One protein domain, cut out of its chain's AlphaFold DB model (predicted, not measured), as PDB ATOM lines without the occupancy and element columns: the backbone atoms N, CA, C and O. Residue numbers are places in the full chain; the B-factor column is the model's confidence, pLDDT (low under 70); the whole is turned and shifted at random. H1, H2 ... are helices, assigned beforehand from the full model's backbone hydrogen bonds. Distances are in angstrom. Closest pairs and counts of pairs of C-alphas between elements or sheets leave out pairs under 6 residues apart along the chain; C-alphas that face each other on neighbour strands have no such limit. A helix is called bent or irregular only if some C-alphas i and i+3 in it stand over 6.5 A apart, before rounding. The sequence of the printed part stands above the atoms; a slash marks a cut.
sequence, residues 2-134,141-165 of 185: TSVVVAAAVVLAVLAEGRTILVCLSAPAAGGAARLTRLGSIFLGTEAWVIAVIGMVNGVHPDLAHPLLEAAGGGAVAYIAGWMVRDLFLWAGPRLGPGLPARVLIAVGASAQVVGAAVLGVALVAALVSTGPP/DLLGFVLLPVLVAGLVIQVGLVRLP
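This is residues 2 to 134 and 141 to 165 of the 185 residues of an uncharacterized protein of Naumannella cuiyingiana (UniProt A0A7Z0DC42). Five long helices run roughly along one axis and make a thin slab: the hairpin H5-H6 at one side, the pair H1 and H3 in the middle, and H7 packed on H3 at the other side. Short helices stand near the two ends, H4 between the ends of H3 and H6, and H2 folded back by the end of H1; H1 slants, so that only its last residues reach H6. The printed part has 158 residues with seven named helices, H1 to H7 in chain order, and no named strand: the class is all helix. It is compact, with a radius of gyration of the C-alphas of 16.7 A, and spans 48 by 33 by 19 A.

The longest helix, H6, residues 100 to 131, forms a helical hairpin with H5, residues 73 to 96; they touch at a shallow tilt of 23 degrees, opposite ways, and their closest C-alphas, of Gly 82 and Gly 109, are 3.8 A apart. H5 has a kink of 30 degrees near residue 90 and is only just irregular, with C-alphas 91 and 94 6.7 A apart. H1, residues 2 to 25, touches H6 with residues 21 to 25 alone, closest at the C-alphas of Leu 25 and Ala 107, 4.4 A. H4, residues 62 to 71, touches H6 at a steep tilt of 63 degrees, closest at the C-alphas of Leu 68 and Ala 123, 6.4 A. H3, residues 42 to 60, touches H4 only at the corner, closest at the C-alphas of Asn 58 and Ala 65, 5.5 A. H1, H3 and H7, residues 141 to 163, make an up and down bundle, each helix running against the one before. The closest C-alphas of H1 and H3, of Glu 17 and Thr 46, are 5.5 A apart; those of H3 and H7, of Gly 45 and Gln 158, also 5.5 A. H2, residues 32 to 39, forms a helical hairpin with H1, closest at the C-alphas of Val 23 and Arg 35, 6.8 A. H3 and H6 are apart, as are H5 and H7. Every O i to N i+4 pair is within hydrogen-bond range in H1, H2, H3 and H6; the counts are 5 of 6 in H4, 18 of 20 in H5 and 16 of 19 in H7.

H1 begins at C-alpha 2, (156.549, 131.963, 64.114), and is 33.7 A long; H2 is 10.4 A, H3 27.1 A, H4 13.9 A and H5 32.8 A. H6 is 46.2 A long, from C-alpha 100 at (117.826, 139.885, 85.198). H7, 33.7 A, ends at C-alpha 163, (126.931, 136.336, 59.044).

The C-alphas farthest apart, of Gly 99 and Asp 141, are 50.9 A apart. Residues 135 to 140 are not printed, and C-alphas 134 and 141 are 19.0 A apart across this cut. Of the links that are printed whole, H1 to H2 is short and the others are tight. The mean pLDDT of the printed part is 86.5; residues 97 to 98, 132 to 134 and 141 to 147 are under 70.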
ATOM      1  N   THR A   2     157.483 132.626  63.182       75.19
ATOM      2  CA  THR A   2     156.549 131.963  64.114       75.19
ATOM      3  C   THR A   2     156.094 132.860  65.269       75.19
ATOM      4  O   THR A   2     154.896 133.041  65.430       75.19
ATOM      5  N   SER A   3     157.001 133.534  65.987       78.88
ATOM      6  CA  SER A   3     156.629 134.423  67.106       78.88
ATOM      7  C   SER A   3     155.753 135.611  66.681       78.88
ATOM      8  O   SER A   3     154.874 136.029  67.425       78.88
ATOM      9  N   VAL A   4     155.938 136.126  65.457       81.25
ATOM     10  CA  VAL A   4     155.087 137.194  64.894       81.25
ATOM     11  C   VAL A   4     153.675 136.670  64.628       81.25
ATOM     12  O   VAL A   4     152.702 137.356  64.927       81.25
ATOM     13  N   VAL A   5     153.552 135.442  64.113       82.06
ATOM     14  CA  VAL A   5     152.255 134.781  63.900       82.06
ATOM     15  C   VAL A   5     151.558 134.507  65.233       82.06
ATOM     16  O   VAL A   5     150.372 134.805  65.357       82.06
ATOM     17  N   VAL A   6     152.285 134.017  66.244       84.06
ATOM     18  CA  VAL A   6     151.743 133.800  67.596       84.06
ATOM     19  C   VAL A   6     151.258 135.116  68.200       84.06
ATOM     20  O   VAL A   6     150.118 135.197  68.649       84.06
ATOM     21  N   ALA A   7     152.074 136.173  68.149       85.38
ATOM     22  CA  ALA A   7     151.698 137.487  68.661       85.38
ATOM     23  C   ALA A   7     150.453 138.043  67.952       85.38
ATOM     24  O   ALA A   7     149.530 138.525  68.607       85.38
ATOM     25  N   ALA A   8     150.380 137.922  66.624       86.94
ATOM     26  CA  ALA A   8     149.202 138.324  65.863       86.94
ATOM     27  C   ALA A   8     147.956 137.516  66.268       86.94
ATOM     28  O   ALA A   8     146.887 138.096  66.459       86.94
ATOM     29  N   ALA A   9     148.084 136.199  66.454       87.00
ATOM     30  CA  ALA A   9     146.982 135.344  66.887       87.00
ATOM     31  C   ALA A   9     146.483 135.714  68.296       87.00
ATOM     32  O   ALA A   9     145.271 135.801  68.502       87.00
ATOM     33  N   VAL A  10     147.398 136.017  69.225       89.88
ATOM     34  CA  VAL A  10     147.081 136.531  70.570       89.88
ATOM     35  C   VAL A  10     146.326 137.854  70.487       89.88
ATOM     36  O   VAL A  10     145.273 137.986  71.105       89.88
ATOM     37  N   VAL A  11     146.796 138.817  69.689       90.81
ATOM     38  CA  VAL A  11     146.102 140.104  69.503       90.81
ATOM     39  C   VAL A  11     144.690 139.886  68.962       90.81
ATOM     40  O   VAL A  11     143.732 140.446  69.494       90.81
ATOM     41  N   LEU A  12     144.531 139.038  67.945       88.81
ATOM     42  CA  LEU A  12     143.215 138.723  67.388       88.81
ATOM     43  C   LEU A  12     142.302 138.041  68.414       88.81
ATOM     44  O   LEU A  12     141.118 138.369  68.463       88.81
ATOM     45  N   ALA A  13     142.837 137.158  69.265       89.69
ATOM     46  CA  ALA A  13     142.078 136.548  70.353       89.69
ATOM     47  C   ALA A  13     141.615 137.581  71.377       89.69
ATOM     48  O   ALA A  13     140.436 137.603  71.719       89.69
ATOM     49  N   VAL A  14     142.500 138.484  71.804       91.62
ATOM     50  CA  VAL A  14     142.160 139.568  72.735       91.62
ATOM     51  C   VAL A  14     141.071 140.468  72.154       91.62
ATOM     52  O   VAL A  14     140.125 140.815  72.856       91.62
ATOM     53  N   LEU A  15     141.156 140.822  70.871       90.94
ATOM     54  CA  LEU A  15     140.151 141.663  70.218       90.94
ATOM     55  C   LEU A  15     138.803 140.947  70.068       90.94
ATOM     56  O   LEU A  15     137.754 141.533  70.349       90.94
ATOM     57  N   ALA A  16     138.818 139.688  69.625       89.19
ATOM     58  CA  ALA A  16     137.609 138.905  69.401       89.19
ATOM     59  C   ALA A  16     136.900 138.576  70.722       89.19
ATOM     60  O   ALA A  16     135.720 138.885  70.885       89.19
ATOM     61  N   GLU A  17     137.633 138.021  71.684       92.56
ATOM     62  CA  GLU A  17     137.096 137.640  72.988       92.56
ATOM     63  C   GLU A  17     136.796 138.859  73.863       92.56
ATOM     64  O   GLU A  17     135.774 138.899  74.544       92.56
ATOM     65  N   GLY A  18     137.616 139.910  73.787       93.69
ATOM     66  CA  GLY A  18     137.359 141.173  74.475       93.69
ATOM     67  C   GLY A  18     136.019 141.782  74.064       93.69
ATOM     68  O   GLY A  18     135.262 142.247  74.915       93.69
ATOM     69  N   ARG A  19     135.653 141.705  72.778       93.06
ATOM     70  CA  ARG A  19     134.321 142.118  72.315       93.06
ATOM     71  C   ARG A  19     133.207 141.273  72.941       93.06
ATOM     72  O   ARG A  19     132.206 141.847  73.372       93.06
ATOM     73  N   THR A  20     133.360 139.949  72.993       94.19
ATOM     74  CA  THR A  20     132.408 139.037  73.655       94.19
ATOM     75  C   THR A  20     132.232 139.418  75.127       94.19
ATOM     76  O   THR A  20     131.109 139.658  75.574       94.19
ATOM     77  N   ILE A  21     133.340 139.591  75.851       96.19
ATOM     78  CA  ILE A  21     133.364 139.995  77.260       96.19
ATOM     79  C   ILE A  21     132.641 141.331  77.462       96.19
ATOM     80  O   ILE A  21     131.766 141.423  78.319       96.19
ATOM     81  N   LEU A  22     132.925 142.353  76.649       96.06
ATOM     82  CA  LEU A  22     132.269 143.664  76.749       96.06
ATOM     83  C   LEU A  22     130.750 143.582  76.531       96.06
ATOM     84  O   LEU A  22     129.981 144.229  77.247       96.06
ATOM     85  N   VAL A  23     130.295 142.763  75.577       95.19
ATOM     86  CA  VAL A  23     128.860 142.516  75.378       95.19
ATOM     87  C   VAL A  23     128.255 141.869  76.625       95.19
ATOM     88  O   VAL A  23     127.222 142.342  77.106       95.19
ATOM     89  N   CYS A  24     128.912 140.855  77.187       95.94
ATOM     90  CA  CYS A  24     128.476 140.156  78.395       95.94
ATOM     91  C   CYS A  24     128.455 141.058  79.639       95.94
ATOM     92  O   CYS A  24     127.499 141.002  80.409       95.94
ATOM     93  N   LEU A  25     129.427 141.957  79.805       97.62
ATOM     94  CA  LEU A  25     129.434 142.955  80.883       97.62
ATOM     95  C   LEU A  25     128.229 143.902  80.799       97.62
ATOM     96  O   LEU A  25     127.667 144.301  81.814       97.62
ATOM     97  N   SER A  26     127.782 144.225  79.582       95.44
ATOM     98  CA  SER A  26     126.617 145.086  79.344       95.44
ATOM     99  C   SER A  26     125.259 144.369  79.454       95.44
ATOM    100  O   SER A  26     124.211 144.997  79.250       95.44
ATOM    101  N   ALA A  27     125.248 143.062  79.734       92.94
ATOM    102  CA  ALA A  27     124.040 142.236  79.780       92.94
ATOM    103  C   ALA A  27     122.967 142.701  80.791       92.94
ATOM    104  O   ALA A  27     121.775 142.600  80.466       92.94
ATOM    105  N   PRO A  28     123.311 143.231  81.983       93.19
ATOM    106  CA  PRO A  28     122.307 143.681  82.949       93.19
ATOM    107  C   PRO A  28     121.556 144.944  82.504       93.19
ATOM    108  O   PRO A  28     120.418 145.158  82.914       93.19
ATOM    109  N   ALA A  29     122.165 145.768  81.646       92.06
ATOM    110  CA  ALA A  29     121.594 147.038  81.211       92.06
ATOM    111  C   ALA A  29     120.397 146.867  80.252       92.06
ATOM    112  O   ALA A  29     120.153 145.794  79.687       92.06
ATOM    113  N   ALA A  30     119.662 147.961  80.023       86.94
ATOM    114  CA  ALA A  30     118.571 148.008  79.050       86.94
ATOM    115  C   ALA A  30     119.046 147.552  77.654       86.94
ATOM    116  O   ALA A  30     120.159 147.875  77.219       86.94
ATOM    117  N   GLY A  31     118.224 146.743  76.978       87.69
ATOM    118  CA  GLY A  31     118.571 146.105  75.700       87.69
ATOM    119  C   GLY A  31     119.607 144.976  75.799       87.69
ATOM    120  O   GLY A  31     120.076 144.482  74.774       87.69
ATOM    121  N   GLY A  32     119.989 144.548  77.010       89.56
ATOM    122  CA  GLY A  32     120.956 143.468  77.212       89.56
ATOM    123  C   GLY A  32     120.517 142.136  76.600       89.56
ATOM    124  O   GLY A  32     121.329 141.457  75.985       89.56
ATOM    125  N   ALA A  33     119.225 141.797  76.671       88.94
ATOM    126  CA  ALA A  33     118.670 140.597  76.036       88.94
ATOM    127  C   ALA A  33     118.848 140.610  74.503       88.94
ATOM    128  O   ALA A  33     119.356 139.645  73.929       88.94
ATOM    129  N   ALA A  34     118.529 141.722  73.832       89.19
ATOM    130  CA  ALA A  34     118.795 141.873  72.402       89.19
ATOM    131  C   ALA A  34     120.293 141.785  72.070       89.19
ATOM    132  O   ALA A  34     120.662 141.147  71.083       89.19
ATOM    133  N   ARG A  35     121.172 142.382  72.890       90.88
ATOM    134  CA  ARG A  35     122.631 142.287  72.702       90.88
ATOM    135  C   ARG A  35     123.129 140.843  72.808       90.88
ATOM    136  O   ARG A  35     123.851 140.402  71.920       90.88
ATOM    137  N   LEU A  36     122.699 140.098  73.825       91.44
ATOM    138  CA  LEU A  36     123.047 138.683  73.995       91.44
ATOM    139  C   LEU A  36     122.462 137.799  72.885       91.44
ATOM    140  O   LEU A  36     123.125 136.886  72.408       91.44
ATOM    141  N   THR A  37     121.258 138.110  72.400       89.50
ATOM    142  CA  THR A  37     120.679 137.422  71.235       89.50
ATOM    143  C   THR A  37     121.524 137.635  69.984       89.50
ATOM    144  O   THR A  37     121.761 136.693  69.238       89.50
ATOM    145  N   ARG A  38     122.005 138.864  69.752       88.50
ATOM    146  CA  ARG A  38     122.905 139.169  68.627       88.50
ATOM    147  C   ARG A  38     124.280 138.532  68.786       88.50
ATOM    148  O   ARG A  38     124.888 138.208  67.774       88.50
ATOM    149  N   LEU A  39     124.761 138.368  70.020       88.94
ATOM    150  CA  LEU A  39     125.979 137.608  70.294       88.94
ATOM    151  C   LEU A  39     125.813 136.155  69.826       88.94
ATOM    152  O   LEU A  39     126.716 135.621  69.191       88.94
ATOM    153  N   GLY A  40     124.636 135.555  70.036       84.31
ATOM    154  CA  GLY A  40     124.251 134.299  69.391       84.31
ATOM    155  C   GLY A  40     125.278 133.187  69.611       84.31
ATOM    156  O   GLY A  40     125.746 132.999  70.721       84.31
ATOM    157  N   SER A  41     125.654 132.477  68.546       81.00
ATOM    158  CA  SER A  41     126.723 131.467  68.555       81.00
ATOM    159  C   SER A  41     128.121 132.035  68.287       81.00
ATOM    160  O   SER A  41     129.077 131.269  68.201       81.00
ATOM    161  N   ILE A  42     128.269 133.356  68.125       84.56
ATOM    162  CA  ILE A  42     129.549 133.983  67.756       84.56
ATOM    163  C   ILE A  42     130.590 133.776  68.862       84.56
ATOM    164  O   ILE A  42     131.770 133.611  68.553       84.56
ATOM    165  N   PHE A  43     130.152 133.742  70.126       86.75
ATOM    166  CA  PHE A  43     131.041 133.515  71.265       86.75
ATOM    167  C   PHE A  43     131.724 132.136  71.199       86.75
ATOM    168  O   PHE A  43     132.917 132.056  71.431       86.75
ATOM    169  N   LEU A  44     131.041 131.075  70.743       84.31
ATOM    170  CA  LEU A  44     131.647 129.736  70.601       84.31
ATOM    171  C   LEU A  44     132.852 129.734  69.653       84.31
ATOM    172  O   LEU A  44     133.804 128.973  69.819       84.31
ATOM    173  N   GLY A  45     132.809 130.579  68.626       83.25
ATOM    174  CA  GLY A  45     133.929 130.713  67.714       83.25
ATOM    175  C   GLY A  45     135.068 131.565  68.296       83.25
ATOM    176  O   GLY A  45     136.234 131.234  68.071       83.25
ATOM    177  N   THR A  46     134.773 132.595  69.109       86.75
ATOM    178  CA  THR A  46     135.829 133.336  69.835       86.75
ATOM    179  C   THR A  46     136.515 132.446  70.865       86.75
ATOM    180  O   THR A  46     137.732 132.479  70.999       86.75
ATOM    181  N   GLU A  47     135.760 131.564  71.502       87.88
ATOM    182  CA  GLU A  47     136.232 130.550  72.441       87.88
ATOM    183  C   GLU A  47     137.149 129.512  71.808       87.88
ATOM    184  O   GLU A  47     138.256 129.277  72.298       87.88
ATOM    185  N   ALA A  48     136.722 128.929  70.684       85.06
ATOM    186  CA  ALA A  48     137.556 128.016  69.913       85.06
ATOM    187  C   ALA A  48     138.880 128.686  69.514       85.06
ATOM    188  O   ALA A  48     139.941 128.060  69.564       85.06
ATOM    189  N   TRP A  49     138.829 129.980  69.184       85.38
ATOM    190  CA  TRP A  49     140.014 130.772  68.887       85.38
ATOM    191  C   TRP A  49     140.925 130.969  70.106       85.38
ATOM    192  O   TRP A  49     142.134 130.771  69.992       85.38
ATOM    193  N   VAL A  50     140.376 131.302  71.280       89.38
ATOM    194  CA  VAL A  50     141.158 131.427  72.522       89.38
ATOM    195  C   VAL A  50     141.854 130.108  72.870       89.38
ATOM    196  O   VAL A  50     143.050 130.118  73.154       89.38
ATOM    197  N   ILE A  51     141.160 128.968  72.780       89.44
ATOM    198  CA  ILE A  51     141.752 127.641  73.035       89.44
ATOM    199  C   ILE A  51     142.893 127.357  72.053       89.44
ATOM    200  O   ILE A  51     143.969 126.919  72.466       89.44
ATOM    201  N   ALA A  52     142.690 127.640  70.761       84.62
ATOM    202  CA  ALA A  52     143.723 127.460  69.744       84.62
ATOM    203  C   ALA A  52     144.965 128.317  70.036       84.62
ATOM    204  O   ALA A  52     146.092 127.835  69.910       84.62
ATOM    205  N   VAL A  53     144.774 129.563  70.476       87.44
ATOM    206  CA  VAL A  53     145.871 130.458  70.862       87.44
ATOM    207  C   VAL A  53     146.585 129.977  72.122       87.44
ATOM    208  O   VAL A  53     147.812 129.992  72.140       87.44
ATOM    209  N   ILE A  54     145.871 129.487  73.139       89.06
ATOM    210  CA  ILE A  54     146.494 128.894  74.336       89.06
ATOM    211  C   ILE A  54     147.372 127.701  73.940       89.06
ATOM    212  O   ILE A  54     148.538 127.641  74.328       89.06
ATOM    213  N   GLY A  55     146.848 126.783  73.120       86.00
ATOM    214  CA  GLY A  55     147.605 125.624  72.638       86.00
ATOM    215  C   GLY A  55     148.826 126.022  71.806       86.00
ATOM    216  O   GLY A  55     149.898 125.440  71.955       86.00
ATOM    217  N   MET A  56     148.691 127.055  70.974       84.25
ATOM    218  CA  MET A  56     149.785 127.609  70.180       84.25
ATOM    219  C   MET A  56     150.877 128.234  71.050       84.25
ATOM    220  O   MET A  56     152.050 127.932  70.850       84.25
ATOM    221  N   VAL A  57     150.515 129.085  72.014       86.88
ATOM    222  CA  VAL A  57     151.476 129.704  72.938       86.88
ATOM    223  C   VAL A  57     152.196 128.621  73.734       86.88
ATOM    224  O   VAL A  57     153.417 128.649  73.806       86.88
ATOM    225  N   ASN A  58     151.475 127.618  74.239       86.62
ATOM    226  CA  ASN A  58     152.076 126.505  74.972       86.62
ATOM    227  C   ASN A  58     153.009 125.643  74.103       86.62
ATOM    228  O   ASN A  58     154.025 125.155  74.583       86.62
ATOM    229  N   GLY A  59     152.674 125.446  72.825       83.88
ATOM    230  CA  GLY A  59     153.481 124.649  71.900       83.88
ATOM    231  C   GLY A  59     154.719 125.371  71.355       83.88
ATOM    232  O   GLY A  59     155.729 124.722  71.104       83.88
ATOM    233  N   VAL A  60     154.647 126.691  71.154       81.88
ATOM    234  CA  VAL A  60     155.740 127.497  70.567       81.88
ATOM    235  C   VAL A  60     156.618 128.143  71.638       81.88
ATOM    236  O   VAL A  60     157.828 128.239  71.448       81.88
ATOM    237  N   HIS A  61     156.013 128.581  72.741       84.38
ATOM    238  CA  HIS A  61     156.662 129.306  73.832       84.38
ATOM    239  C   HIS A  61     156.339 128.682  75.206       84.38
ATOM    240  O   HIS A  61     155.765 129.352  76.073       84.38
ATOM    241  N   PRO A  62     156.665 127.393  75.437       85.44
ATOM    242  CA  PRO A  62     156.448 126.755  76.740       85.44
ATOM    243  C   PRO A  62     157.238 127.437  77.871       85.44
ATOM    244  O   PRO A  62     156.794 127.459  79.019       85.44
ATOM    245  N   ASP A  63     158.380 128.034  77.530       83.75
ATOM    246  CA  ASP A  63     159.240 128.867  78.373       83.75
ATOM    247  C   ASP A  63     158.558 130.152  78.861       83.75
ATOM    248  O   ASP A  63     158.891 130.646  79.932       83.75
ATOM    249  N   LEU A  64     157.567 130.663  78.126       84.81
ATOM    250  CA  LEU A  64     156.698 131.744  78.595       84.81
ATOM    251  C   LEU A  64     155.443 131.207  79.284       84.81
ATOM    252  O   LEU A  64     155.026 131.740  80.311       84.81
ATOM    253  N   ALA A  65     154.821 130.170  78.720       87.69
ATOM    254  CA  ALA A  65     153.521 129.680  79.163       87.69
ATOM    255  C   ALA A  65     153.561 129.106  80.585       87.69
ATOM    256  O   ALA A  65     152.716 129.459  81.410       87.69
ATOM    257  N   HIS A  66     154.535 128.245  80.894       89.25
ATOM    258  CA  HIS A  66     154.589 127.593  82.203       89.25
ATOM    259  C   HIS A  66     154.923 128.576  83.336       89.25
ATOM    260  O   HIS A  66     154.158 128.607  84.302       89.25
ATOM    261  N   PRO A  67     155.960 129.438  83.231       89.69
ATOM    262  CA  PRO A  67     156.245 130.409  84.288       89.69
ATOM    263  C   PRO A  67     155.128 131.440  84.459       89.69
ATOM    264  O   PRO A  67     154.849 131.868  85.577       89.69
ATOM    265  N   LEU A  68     154.437 131.812  83.375       89.81
ATOM    266  CA  LEU A  68     153.276 132.694  83.459       89.81
ATOM    267  C   LEU A  68     152.143 132.050  84.268       89.81
ATOM    268  O   LEU A  68     151.555 132.709  85.120       89.81
ATOM    269  N   LEU A  69     151.839 130.772  84.027       90.81
ATOM    270  CA  LEU A  69     150.820 130.043  84.785       90.81
ATOM    271  C   LEU A  69     151.235 129.797  86.239       90.81
ATOM    272  O   LEU A  69     150.372 129.791  87.113       90.81
ATOM    273  N   GLU A  70     152.526 129.636  86.517       92.38
ATOM    274  CA  GLU A  70     153.041 129.544  87.884       92.38
ATOM    275  C   GLU A  70     152.879 130.879  88.631       92.38
ATOM    276  O   GLU A  70     152.310 130.920  89.721       92.38
ATOM    277  N   ALA A  71     153.287 131.989  88.011       91.25
ATOM    278  CA  ALA A  71     153.218 133.322  88.609       91.25
ATOM    279  C   ALA A  71     151.784 133.872  88.716       91.25
ATOM    280  O   ALA A  71     151.462 134.613  89.644       91.25
ATOM    281  N   ALA A  72     150.914 133.525  87.765       94.44
ATOM    282  CA  ALA A  72     149.564 134.066  87.627       94.44
ATOM    283  C   ALA A  72     148.474 132.983  87.637       94.44
ATOM    284  O   ALA A  72     147.384 133.194  87.097       94.44
ATOM    285  N   GLY A  73     148.720 131.843  88.289       93.38
ATOM    286  CA  GLY A  73     147.779 130.718  88.337       93.38
ATOM    287  C   GLY A  73     146.395 131.113  88.859       93.38
ATOM    288  O   GLY A  73     145.381 130.718  88.289       93.38
ATOM    289  N   GLY A  74     146.333 131.991  89.865       94.56
ATOM    290  CA  GLY A  74     145.067 132.560  90.343       94.56
ATOM    291  C   GLY A  74     144.317 133.364  89.272       94.56
ATOM    292  O   GLY A  74     143.093 133.281  89.182       94.56
ATOM    293  N   GLY A  75     145.041 134.090  88.414       96.00
ATOM    294  CA  GLY A  75     144.477 134.802  87.266       96.00
ATOM    295  C   GLY A  75     143.921 133.850  86.206       96.00
ATOM    296  O   GLY A  75     142.801 134.045  85.738       96.00
ATOM    297  N   ALA A  76     144.648 132.775  85.889       94.12
ATOM    298  CA  ALA A  76     144.168 131.730  84.983       94.12
ATOM    299  C   ALA A  76     142.900 131.042  85.516       94.12
ATOM    300  O   ALA A  76     141.931 130.871  84.775       94.12
ATOM    301  N   VAL A  77     142.859 130.720  86.813       96.75
ATOM    302  CA  VAL A  77     141.670 130.147  87.464       96.75
ATOM    303  C   VAL A  77     140.488 131.111  87.400       96.75
ATOM    304  O   VAL A  77     139.398 130.699  87.011       96.75
ATOM    305  N   ALA A  78     140.687 132.393  87.723       97.19
ATOM    306  CA  ALA A  78     139.633 133.404  87.627       97.19
ATOM    307  C   ALA A  78     139.104 133.546  86.191       97.19
ATOM    308  O   ALA A  78     137.893 133.639  85.985       97.19
ATOM    309  N   TYR A  79     140.002 133.497  85.201       96.50
ATOM    310  CA  TYR A  79     139.638 133.550  83.791       96.50
ATOM    311  C   TYR A  79     138.768 132.356  83.382       96.50
ATOM    312  O   TYR A  79     137.671 132.548  82.860       96.50
ATOM    313  N   ILE A  80     139.208 131.128  83.670       95.88
ATOM    314  CA  ILE A  80     138.479 129.905  83.302       95.88
ATOM    315  C   ILE A  80     137.167 129.771  84.081       95.88
ATOM    316  O   ILE A  80     136.134 129.477  83.488       95.88
ATOM    317  N   ALA A  81     137.158 130.038  85.387       96.94
ATOM    318  CA  ALA A  81     135.930 129.989  86.178       96.94
ATOM    319  C   ALA A  81     134.910 131.032  85.695       96.94
ATOM    320  O   ALA A  81     133.726 130.725  85.544       96.94
ATOM    321  N   GLY A  82     135.370 132.251  85.398       97.44
ATOM    322  CA  GLY A  82     134.537 133.304  84.828       97.44
ATOM    323  C   GLY A  82     133.952 132.919  83.472       97.44
ATOM    324  O   GLY A  82     132.759 133.113  83.236       97.44
ATOM    325  N   TRP A  83     134.775 132.310  82.619       96.12
ATOM    326  CA  TRP A  83     134.368 131.758  81.332       96.12
ATOM    327  C   TRP A  83     133.254 130.719  81.513       96.12
ATOM    328  O   TRP A  83     132.159 130.894  80.984       96.12
ATOM    329  N   MET A  84     133.474 129.694  82.337       96.19
ATOM    330  CA  MET A  84     132.490 128.631  82.573       96.19
ATOM    331  C   MET A  84     131.144 129.181  83.056       96.19
ATOM    332  O   MET A  84     130.092 128.766  82.571       96.19
ATOM    333  N   VAL A  85     131.164 130.131  84.000       96.00
ATOM    334  CA  VAL A  85     129.945 130.782  84.498       96.00
ATOM    335  C   VAL A  85     129.244 131.533  83.370       96.00
ATOM    336  O   VAL A  85     128.041 131.358  83.173       96.00
ATOM    337  N   ARG A  86     129.977 132.350  82.610       95.50
ATOM    338  CA  ARG A  86     129.422 133.113  81.491       95.50
ATOM    339  C   ARG A  86     128.715 132.193  80.498       95.50
ATOM    340  O   ARG A  86     127.559 132.451  80.165       95.50
ATOM    341  N   ASP A  87     129.367 131.124  80.069       93.38
ATOM    342  CA  ASP A  87     128.856 130.238  79.021       93.38
ATOM    343  C   ASP A  87     127.654 129.438  79.483       93.38
ATOM    344  O   ASP A  87     126.664 129.320  78.754       93.38
ATOM    345  N   LEU A  88     127.711 128.945  80.722       92.06
ATOM    346  CA  LEU A  88     126.597 128.243  81.338       92.06
ATOM    347  C   LEU A  88     125.331 129.095  81.257       92.06
ATOM    348  O   LEU A  88     124.283 128.588  80.867       92.06
ATOM    349  N   PHE A  89     125.419 130.392  81.562       91.75
ATOM    350  CA  PHE A  89     124.264 131.287  81.521       91.75
ATOM    351  C   PHE A  89     123.971 131.871  80.134       91.75
ATOM    352  O   PHE A  89     122.807 132.159  79.860       91.75
ATOM    353  N   LEU A  90     124.949 131.987  79.230       90.12
ATOM    354  CA  LEU A  90     124.695 132.273  77.810       90.12
ATOM    355  C   LEU A  90     123.850 131.167  77.170       90.12
ATOM    356  O   LEU A  90     122.953 131.453  76.376       90.12
ATOM    357  N   TRP A  91     124.106 129.915  77.551       86.06
ATOM    358  CA  TRP A  91     123.375 128.755  77.063       86.06
ATOM    359  C   TRP A  91     122.069 128.516  77.829       86.06
ATOM    360  O   TRP A  91     121.010 128.368  77.223       86.06
ATOM    361  N   ALA A  92     122.097 128.476  79.160       86.25
ATOM    362  CA  ALA A  92     120.920 128.171  79.974       86.25
ATOM    363  C   ALA A  92     119.946 129.352  80.079       86.25
ATOM    364  O   ALA A  92     118.738 129.143  80.173       86.25
ATOM    365  N   GLY A  93     120.438 130.591  80.029       85.38
ATOM    366  CA  GLY A  93     119.649 131.804  80.246       85.38
ATOM    367  C   GLY A  93     118.405 131.929  79.361       85.38
ATOM    368  O   GLY A  93     117.316 132.092  79.910       85.38
ATOM    369  N   PRO A  94     118.495 131.751  78.027       83.88
ATOM    370  CA  PRO A  94     117.321 131.737  77.151       83.88
ATOM    371  C   PRO A  94     116.233 130.730  77.565       83.88
ATOM    372  O   PRO A  94     115.055 130.971  77.311       83.88
ATOM    373  N   ARG A  95     116.612 129.621  78.218       82.44
ATOM    374  CA  ARG A  95     115.709 128.538  78.654       82.44
ATOM    375  C   ARG A  95     115.137 128.762  80.053       82.44
ATOM    376  O   ARG A  95     113.990 128.414  80.303       82.44
ATOM    377  N   LEU A  96     115.923 129.355  80.950       77.06
ATOM    378  CA  LEU A  96     115.509 129.699  82.317       77.06
ATOM    379  C   LEU A  96     114.637 130.971  82.369       77.06
ATOM    380  O   LEU A  96     114.084 131.309  83.416       77.06
ATOM    381  N   GLY A  97     114.499 131.663  81.236       66.81
ATOM    382  CA  GLY A  97     113.732 132.894  81.073       66.81
ATOM    383  C   GLY A  97     114.629 134.137  81.012       66.81
ATOM    384  O   GLY A  97     115.770 134.123  81.474       66.81
ATOM    385  N   PRO A  98     114.129 135.271  80.487       63.56
ATOM    386  CA  PRO A  98     114.942 136.466  80.215       63.56
ATOM    387  C   PRO A  98     115.302 137.291  81.460       63.56
ATOM    388  O   PRO A  98     115.625 138.486  81.382       63.56
ATOM    389  N   GLY A  99     115.205 136.667  82.631       73.19
ATOM    390  CA  GLY A  99     115.353 137.306  83.920       73.19
ATOM    391  C   GLY A  99     116.678 138.052  84.040       73.19
ATOM    392  O   GLY A  99     117.720 137.639  83.527       73.19
ATOM    393  N   LEU A 100     116.632 139.168  84.764       82.56
ATOM    394  CA  LEU A 100     117.826 139.885  85.198       82.56
ATOM    395  C   LEU A 100     118.881 138.966  85.868       82.56
ATOM    396  O   LEU A 100     120.058 139.181  85.587       82.56
ATOM    397  N   PRO A 101     118.526 137.914  86.646       89.00
ATOM    398  CA  PRO A 101     119.518 137.063  87.310       89.00
ATOM    399  C   PRO A 101     120.516 136.375  86.370       89.00
ATOM    400  O   PRO A 101     121.719 136.469  86.595       89.00
ATOM    401  N   ALA A 102     120.059 135.743  85.281       90.88
ATOM    402  CA  ALA A 102     120.964 135.067  84.343       90.88
ATOM    403  C   ALA A 102     121.920 136.063  83.666       90.88
ATOM    404  O   ALA A 102     123.106 135.793  83.506       90.88
ATOM    405  N   ARG A 103     121.422 137.258  83.330       92.50
ATOM    406  CA  ARG A 103     122.222 138.336  82.729       92.50
ATOM    407  C   ARG A 103     123.242 138.924  83.701       92.50
ATOM    408  O   ARG A 103     124.340 139.278  83.283       92.50
ATOM    409  N   VAL A 104     122.905 138.993  84.989       94.69
ATOM    410  CA  VAL A 104     123.853 139.354  86.050       94.69
ATOM    411  C   VAL A 104     124.943 138.295  86.170       94.69
ATOM    412  O   VAL A 104     126.112 138.657  86.201       94.69
ATOM    413  N   LEU A 105     124.602 137.006  86.160       95.31
ATOM    414  CA  LEU A 105     125.597 135.931  86.255       95.31
ATOM    415  C   LEU A 105     126.527 135.885  85.035       95.31
ATOM    416  O   LEU A 105     127.729 135.696  85.199       95.31
ATOM    417  N   ILE A 106     126.015 136.175  83.834       95.44
ATOM    418  CA  ILE A 106     126.843 136.399  82.636       95.44
ATOM    419  C   ILE A 106     127.847 137.534  82.868       95.44
ATOM    420  O   ILE A 106     129.031 137.376  82.574       95.44
ATOM    421  N   ALA A 107     127.394 138.670  83.406       97.19
ATOM    422  CA  ALA A 107     128.266 139.809  83.678       97.19
ATOM    423  C   ALA A 107     129.288 139.516  84.786       97.19
ATOM    424  O   ALA A 107     130.431 139.959  84.687       97.19
ATOM    425  N   VAL A 108     128.916 138.746  85.812       97.88
ATOM    426  CA  VAL A 108     129.835 138.273  86.861       97.88
ATOM    427  C   VAL A 108     130.919 137.380  86.258       97.88
ATOM    428  O   VAL A 108     132.100 137.634  86.487       97.88
ATOM    429  N   GLY A 109     130.542 136.395  85.436       97.94
ATOM    430  CA  GLY A 109     131.497 135.533  84.736       97.94
ATOM    431  C   GLY A 109     132.449 136.329  83.840       97.94
ATOM    432  O   GLY A 109     133.668 136.194  83.935       97.94
ATOM    433  N   ALA A 110     131.907 137.263  83.056       97.75
ATOM    434  CA  ALA A 110     132.698 138.164  82.219       97.75
ATOM    435  C   ALA A 110     133.629 139.080  83.039       97.75
ATOM    436  O   ALA A 110     134.754 139.348  82.628       97.75
ATOM    437  N   SER A 111     133.202 139.531  84.221       98.19
ATOM    438  CA  SER A 111     134.034 140.350  85.116       98.19
ATOM    439  C   SER A 111     135.206 139.548  85.678       98.19
ATOM    440  O   SER A 111     136.333 140.036  85.692       98.19
ATOM    441  N   ALA A 112     134.966 138.298  86.084       98.00
ATOM    442  CA  ALA A 112     136.026 137.386  86.510       98.00
ATOM    443  C   ALA A 112     137.024 137.101  85.371       98.00
ATOM    444  O   ALA A 112     138.230 137.100  85.616       98.00
ATOM    445  N   GLN A 113     136.552 136.980  84.122       96.75
ATOM    446  CA  GLN A 113     137.433 136.920  82.949       96.75
ATOM    447  C   GLN A 113     138.289 138.176  82.785       96.75
ATOM    448  O   GLN A 113     139.486 138.050  82.551       96.75
ATOM    449  N   VAL A 114     137.733 139.383  82.943       97.31
ATOM    450  CA  VAL A 114     138.534 140.623  82.879       97.31
ATOM    451  C   VAL A 114     139.616 140.632  83.953       97.31
ATOM    452  O   VAL A 114     140.769 140.924  83.647       97.31
ATOM    453  N   VAL A 115     139.264 140.289  85.195       97.25
ATOM    454  CA  VAL A 115     140.227 140.230  86.304       97.25
ATOM    455  C   VAL A 115     141.323 139.209  86.004       97.25
ATOM    456  O   VAL A 115     142.503 139.537  86.100       97.25
ATOM    457  N   GLY A 116     140.953 138.000  85.578       96.75
ATOM    458  CA  GLY A 116     141.910 136.957  85.220       96.75
ATOM    459  C   GLY A 116     142.839 137.368  84.076       96.75
ATOM    460  O   GLY A 116     144.055 137.220  84.184       96.75
ATOM    461  N   ALA A 117     142.286 137.968  83.017       94.50
ATOM    462  CA  ALA A 117     143.050 138.480  81.882       94.50
ATOM    463  C   ALA A 117     143.990 139.628  82.281       94.50
ATOM    464  O   ALA A 117     145.117 139.684  81.797       94.50
ATOM    465  N   ALA A 118     143.563 140.519  83.180       96.00
ATOM    466  CA  ALA A 118     144.399 141.603  83.687       96.00
ATOM    467  C   ALA A 118     145.584 141.067  84.503       96.00
ATOM    468  O   ALA A 118     146.714 141.494  84.279       96.00
ATOM    469  N   VAL A 119     145.351 140.099  85.395       96.44
ATOM    470  CA  VAL A 119     146.416 139.455  86.184       96.44
ATOM    471  C   VAL A 119     147.424 138.753  85.268       96.44
ATOM    472  O   VAL A 119     148.627 138.966  85.409       96.44
ATOM    473  N   LEU A 120     146.944 137.980  84.287       93.56
ATOM    474  CA  LEU A 120     147.797 137.331  83.285       93.56
ATOM    475  C   LEU A 120     148.574 138.356  82.447       93.56
ATOM    476  O   LEU A 120     149.767 138.185  82.220       93.56
ATOM    477  N   GLY A 121     147.928 139.440  82.017       91.88
ATOM    478  CA  GLY A 121     148.564 140.506  81.244       91.88
ATOM    479  C   GLY A 121     149.669 141.222  82.021       91.88
ATOM    480  O   GLY A 121     150.750 141.439  81.482       91.88
ATOM    481  N   VAL A 122     149.436 141.535  83.299       94.38
ATOM    482  CA  VAL A 122     150.451 142.139  84.179       94.38
ATOM    483  C   VAL A 122     151.637 141.197  84.369       94.38
ATOM    484  O   VAL A 122     152.778 141.631  84.228       94.38
ATOM    485  N   ALA A 123     151.386 139.914  84.638       91.75
ATOM    486  CA  ALA A 123     152.450 138.927  84.800       91.75
ATOM    487  C   ALA A 123     153.256 138.725  83.506       91.75
ATOM    488  O   ALA A 123     154.482 138.652  83.555       91.75
ATOM    489  N   LEU A 124     152.596 138.730  82.344       89.94
ATOM    490  CA  LEU A 124     153.259 138.664  81.043       89.94
ATOM    491  C   LEU A 124     154.150 139.888  80.798       89.94
ATOM    492  O   LEU A 124     155.297 139.736  80.390       89.94
ATOM    493  N   VAL A 125     153.652 141.099  81.065       90.12
ATOM    494  CA  VAL A 125     154.450 142.328  80.929       90.12
ATOM    495  C   VAL A 125     155.654 142.293  81.872       90.12
ATOM    496  O   VAL A 125     156.765 142.589  81.443       90.12
ATOM    497  N   ALA A 126     155.463 141.884  83.128       88.50
ATOM    498  CA  ALA A 126     156.548 141.758  84.099       88.50
ATOM    499  C   ALA A 126     157.613 140.742  83.654       88.50
ATOM    500  O   ALA A 126     158.809 141.025  83.769       88.50
ATOM    501  N   ALA A 127     157.196 139.601  83.100       84.69
ATOM    502  CA  ALA A 127     158.100 138.606  82.532       84.69
ATOM    503  C   ALA A 127     158.903 139.193  81.360       84.69
ATOM    504  O   ALA A 127     160.127 139.198  81.408       84.69
ATOM    505  N   LEU A 128     158.235 139.801  80.373       83.50
ATOM    506  CA  LEU A 128     158.890 140.393  79.197       83.50
ATOM    507  C   LEU A 128     159.879 141.513  79.550       83.50
ATOM    508  O   LEU A 128     160.909 141.651  78.893       83.50
ATOM    509  N   VAL A 129     159.591 142.302  80.590       85.56
ATOM    510  CA  VAL A 129     160.511 143.331  81.106       85.56
ATOM    511  C   VAL A 129     161.735 142.705  81.780       85.56
ATOM    512  O   VAL A 129     162.830 143.253  81.678       85.56
ATOM    513  N   SER A 130     161.565 141.569  82.460       80.19
ATOM    514  CA  SER A 130     162.614 140.948  83.278       80.19
ATOM    515  C   SER A 130     163.544 140.031  82.483       80.19
ATOM    516  O   SER A 130     164.726 139.940  82.803       80.19
ATOM    517  N   THR A 131     163.028 139.343  81.461       72.94
ATOM    518  CA  THR A 131     163.773 138.321  80.703       72.94
ATOM    519  C   THR A 131     164.097 138.734  79.270       72.94
ATOM    520  O   THR A 131     164.834 138.027  78.591       72.94
ATOM    521  N   GLY A 132     163.575 139.873  78.801       66.44
ATOM    522  CA  GLY A 132     163.622 140.242  77.387       66.44
ATOM    523  C   GLY A 132     162.632 139.428  76.536       66.44
ATOM    524  O   GLY A 132     161.912 138.571  77.061       66.44
ATOM    525  N   PRO A 133     162.528 139.724  75.228       67.06
ATOM    526  CA  PRO A 133     161.643 138.987  74.333       67.06
ATOM    527  C   PRO A 133     162.074 137.514  74.241       67.06
ATOM    528  O   PRO A 133     163.274 137.247  74.203       67.06
ATOM    529  N   PRO A 134     161.121 136.566  74.177       65.31
ATOM    530  CA  PRO A 134     161.434 135.147  74.029       65.31
ATOM    531  C   PRO A 134     162.264 134.911  72.765       65.31
ATOM    532  O   PRO A 134     161.967 135.478  71.703       65.31
ATOM    533  N   ASP A 141     158.649 123.099  61.104       61.47
ATOM    534  CA  ASP A 141     157.903 123.057  59.835       61.47
ATOM    535  C   ASP A 141     156.450 122.569  60.044       61.47
ATOM    536  O   ASP A 141     155.512 123.098  59.451       61.47
ATOM    537  N   LEU A 142     156.231 121.659  61.000       56.94
ATOM    538  CA  LEU A 142     154.912 121.185  61.444       56.94
ATOM    539  C   LEU A 142     153.976 122.291  61.966       56.94
ATOM    540  O   LEU A 142     152.775 122.243  61.709       56.94
ATOM    541  N   LEU A 143     154.505 123.309  62.654       60.47
ATOM    542  CA  LEU A 143     153.721 124.471  63.075       60.47
ATOM    543  C   LEU A 143     153.292 125.288  61.855       60.47
ATOM    544  O   LEU A 143     152.128 125.645  61.754       60.47
ATOM    545  N   GLY A 144     154.165 125.528  60.878       63.25
ATOM    546  CA  GLY A 144     153.782 126.240  59.651       63.25
ATOM    547  C   GLY A 144     152.686 125.520  58.853       63.25
ATOM    548  O   GLY A 144     151.712 126.149  58.438       63.25
ATOM    549  N   PHE A 145     152.815 124.198  58.686       67.31
ATOM    550  CA  PHE A 145     151.895 123.384  57.882       67.31
ATOM    551  C   PHE A 145     150.550 123.088  58.553       67.31
ATOM    552  O   PHE A 145     149.565 122.901  57.845       67.31
ATOM    553  N   VAL A 146     150.479 123.041  59.886       67.06
ATOM    554  CA  VAL A 146     149.234 122.719  60.609       67.06
ATOM    555  C   VAL A 146     148.588 123.969  61.195       67.06
ATOM    556  O   VAL A 146     147.384 124.169  61.059       67.06
ATOM    557  N   LEU A 147     149.377 124.847  61.813       68.50
ATOM    558  CA  LEU A 147     148.861 125.997  62.547       68.50
ATOM    559  C   LEU A 147     148.243 127.029  61.602       68.50
ATOM    560  O   LEU A 147     147.139 127.499  61.858       68.50
ATOM    561  N   LEU A 148     148.913 127.364  60.494       72.44
ATOM    562  CA  LEU A 148     148.415 128.390  59.576       72.44
ATOM    563  C   LEU A 148     147.077 127.976  58.927       72.44
ATOM    564  O   LEU A 148     146.144 128.779  58.982       72.44
ATOM    565  N   PRO A 149     146.900 126.746  58.396       74.88
ATOM    566  CA  PRO A 149     145.596 126.308  57.897       74.88
ATOM    567  C   PRO A 149     144.511 126.248  58.975       74.88
ATOM    568  O   PRO A 149     143.379 126.635  58.702       74.88
ATOM    569  N   VAL A 150     144.840 125.816  60.199       72.44
ATOM    570  CA  VAL A 150     143.882 125.784  61.317       72.44
ATOM    571  C   VAL A 150     143.443 127.198  61.705       72.44
ATOM    572  O   VAL A 150     142.252 127.433  61.901       72.44
ATOM    573  N   LEU A 151     144.366 128.161  61.745       73.81
ATOM    574  CA  LEU A 151     144.051 129.567  62.003       73.81
ATOM    575  C   LEU A 151     143.200 130.175  60.885       73.81
ATOM    576  O   LEU A 151     142.235 130.886  61.157       73.81
ATOM    577  N   VAL A 152     143.508 129.875  59.623       80.88
ATOM    578  CA  VAL A 152     142.692 130.331  58.490       80.88
ATOM    579  C   VAL A 152     141.291 129.720  58.558       80.88
ATOM    580  O   VAL A 152     140.309 130.447  58.427       80.88
ATOM    581  N   ALA A 153     141.175 128.417  58.819       76.69
ATOM    582  CA  ALA A 153     139.889 127.740  58.962       76.69
ATOM    583  C   ALA A 153     139.073 128.314  60.130       76.69
ATOM    584  O   ALA A 153     137.895 128.627  59.954       76.69
ATOM    585  N   GLY A 154     139.699 128.529  61.290       73.81
ATOM    586  CA  GLY A 154     139.070 129.157  62.451       73.81
ATOM    587  C   GLY A 154     138.563 130.567  62.146       73.81
ATOM    588  O   GLY A 154     137.416 130.885  62.451       73.81
ATOM    589  N   LEU A 155     139.363 131.386  61.455       77.88
ATOM    590  CA  LEU A 155     138.960 132.729  61.032       77.88
ATOM    591  C   LEU A 155     137.788 132.689  60.040       77.88
ATOM    592  O   LEU A 155     136.843 133.465  60.169       77.88
ATOM    593  N   VAL A 156     137.819 131.778  59.064       81.69
ATOM    594  CA  VAL A 156     136.734 131.597  58.088       81.69
ATOM    595  C   VAL A 156     135.441 131.178  58.784       81.69
ATOM    596  O   VAL A 156     134.388 131.754  58.501       81.69
ATOM    597  N   ILE A 157     135.511 130.237  59.730       77.50
ATOM    598  CA  ILE A 157     134.366 129.830  60.553       77.50
ATOM    599  C   ILE A 157     133.850 131.029  61.353       77.50
ATOM    600  O   ILE A 157     132.652 131.298  61.316       77.50
ATOM    601  N   GLN A 158     134.730 131.806  61.991       75.00
ATOM    602  CA  GLN A 158     134.349 132.994  62.761       75.00
ATOM    603  C   GLN A 158     133.620 134.031  61.900       75.00
ATOM    604  O   GLN A 158     132.557 134.528  62.274       75.00
ATOM    605  N   VAL A 159     134.158 134.341  60.720       80.00
ATOM    606  CA  VAL A 159     133.538 135.266  59.760       80.00
ATOM    607  C   VAL A 159     132.197 134.723  59.266       80.00
ATOM    608  O   VAL A 159     131.245 135.492  59.124       80.00
ATOM    609  N   GLY A 160     132.100 133.414  59.035       80.56
ATOM    610  CA  GLY A 160     130.858 132.736  58.676       80.56
ATOM    611  C   GLY A 160     129.797 132.864  59.768       80.56
ATOM    612  O   GLY A 160     128.687 133.308  59.486       80.56
ATOM    613  N   LEU A 161     130.147 132.561  61.021       74.75
ATOM    614  CA  LEU A 161     129.245 132.630  62.174       74.75
ATOM    615  C   LEU A 161     128.685 134.040  62.393       74.75
ATOM    616  O   LEU A 161     127.502 134.178  62.684       74.75
ATOM    617  N   VAL A 162     129.488 135.088  62.183       77.75
ATOM    618  CA  VAL A 162     129.035 136.491  62.285       77.75
ATOM    619  C   VAL A 162     127.961 136.840  61.245       77.75
ATOM    620  O   VAL A 162     127.173 137.761  61.455       77.75
ATOM    621  N   ARG A 163     127.914 136.121  60.118       81.69
ATOM    622  CA  ARG A 163     126.931 136.336  59.044       81.69
ATOM    623  C   ARG A 163     125.667 135.500  59.205       81.69
ATOM    624  O   ARG A 163     124.689 135.762  58.508       81.69
ATOM    625  N   LEU A 164     125.674 134.501  60.085       80.31
ATOM    626  CA  LEU A 164     124.508 133.661  60.318       80.31
ATOM    627  C   LEU A 164     123.542 134.342  61.294       80.31
ATOM    628  O   LEU A 164     123.971 134.952  62.276       80.31
ATOM    629  N   PRO A 165     122.222 134.240  61.061       80.69
ATOM    630  CA  PRO A 165     121.254 134.683  62.049       80.69
ATOM    631  C   PRO A 165     121.414 133.857  63.340       80.69
ATOM    632  O   PRO A 165     121.697 132.659  63.265       80.69
TER     633      PRO A 165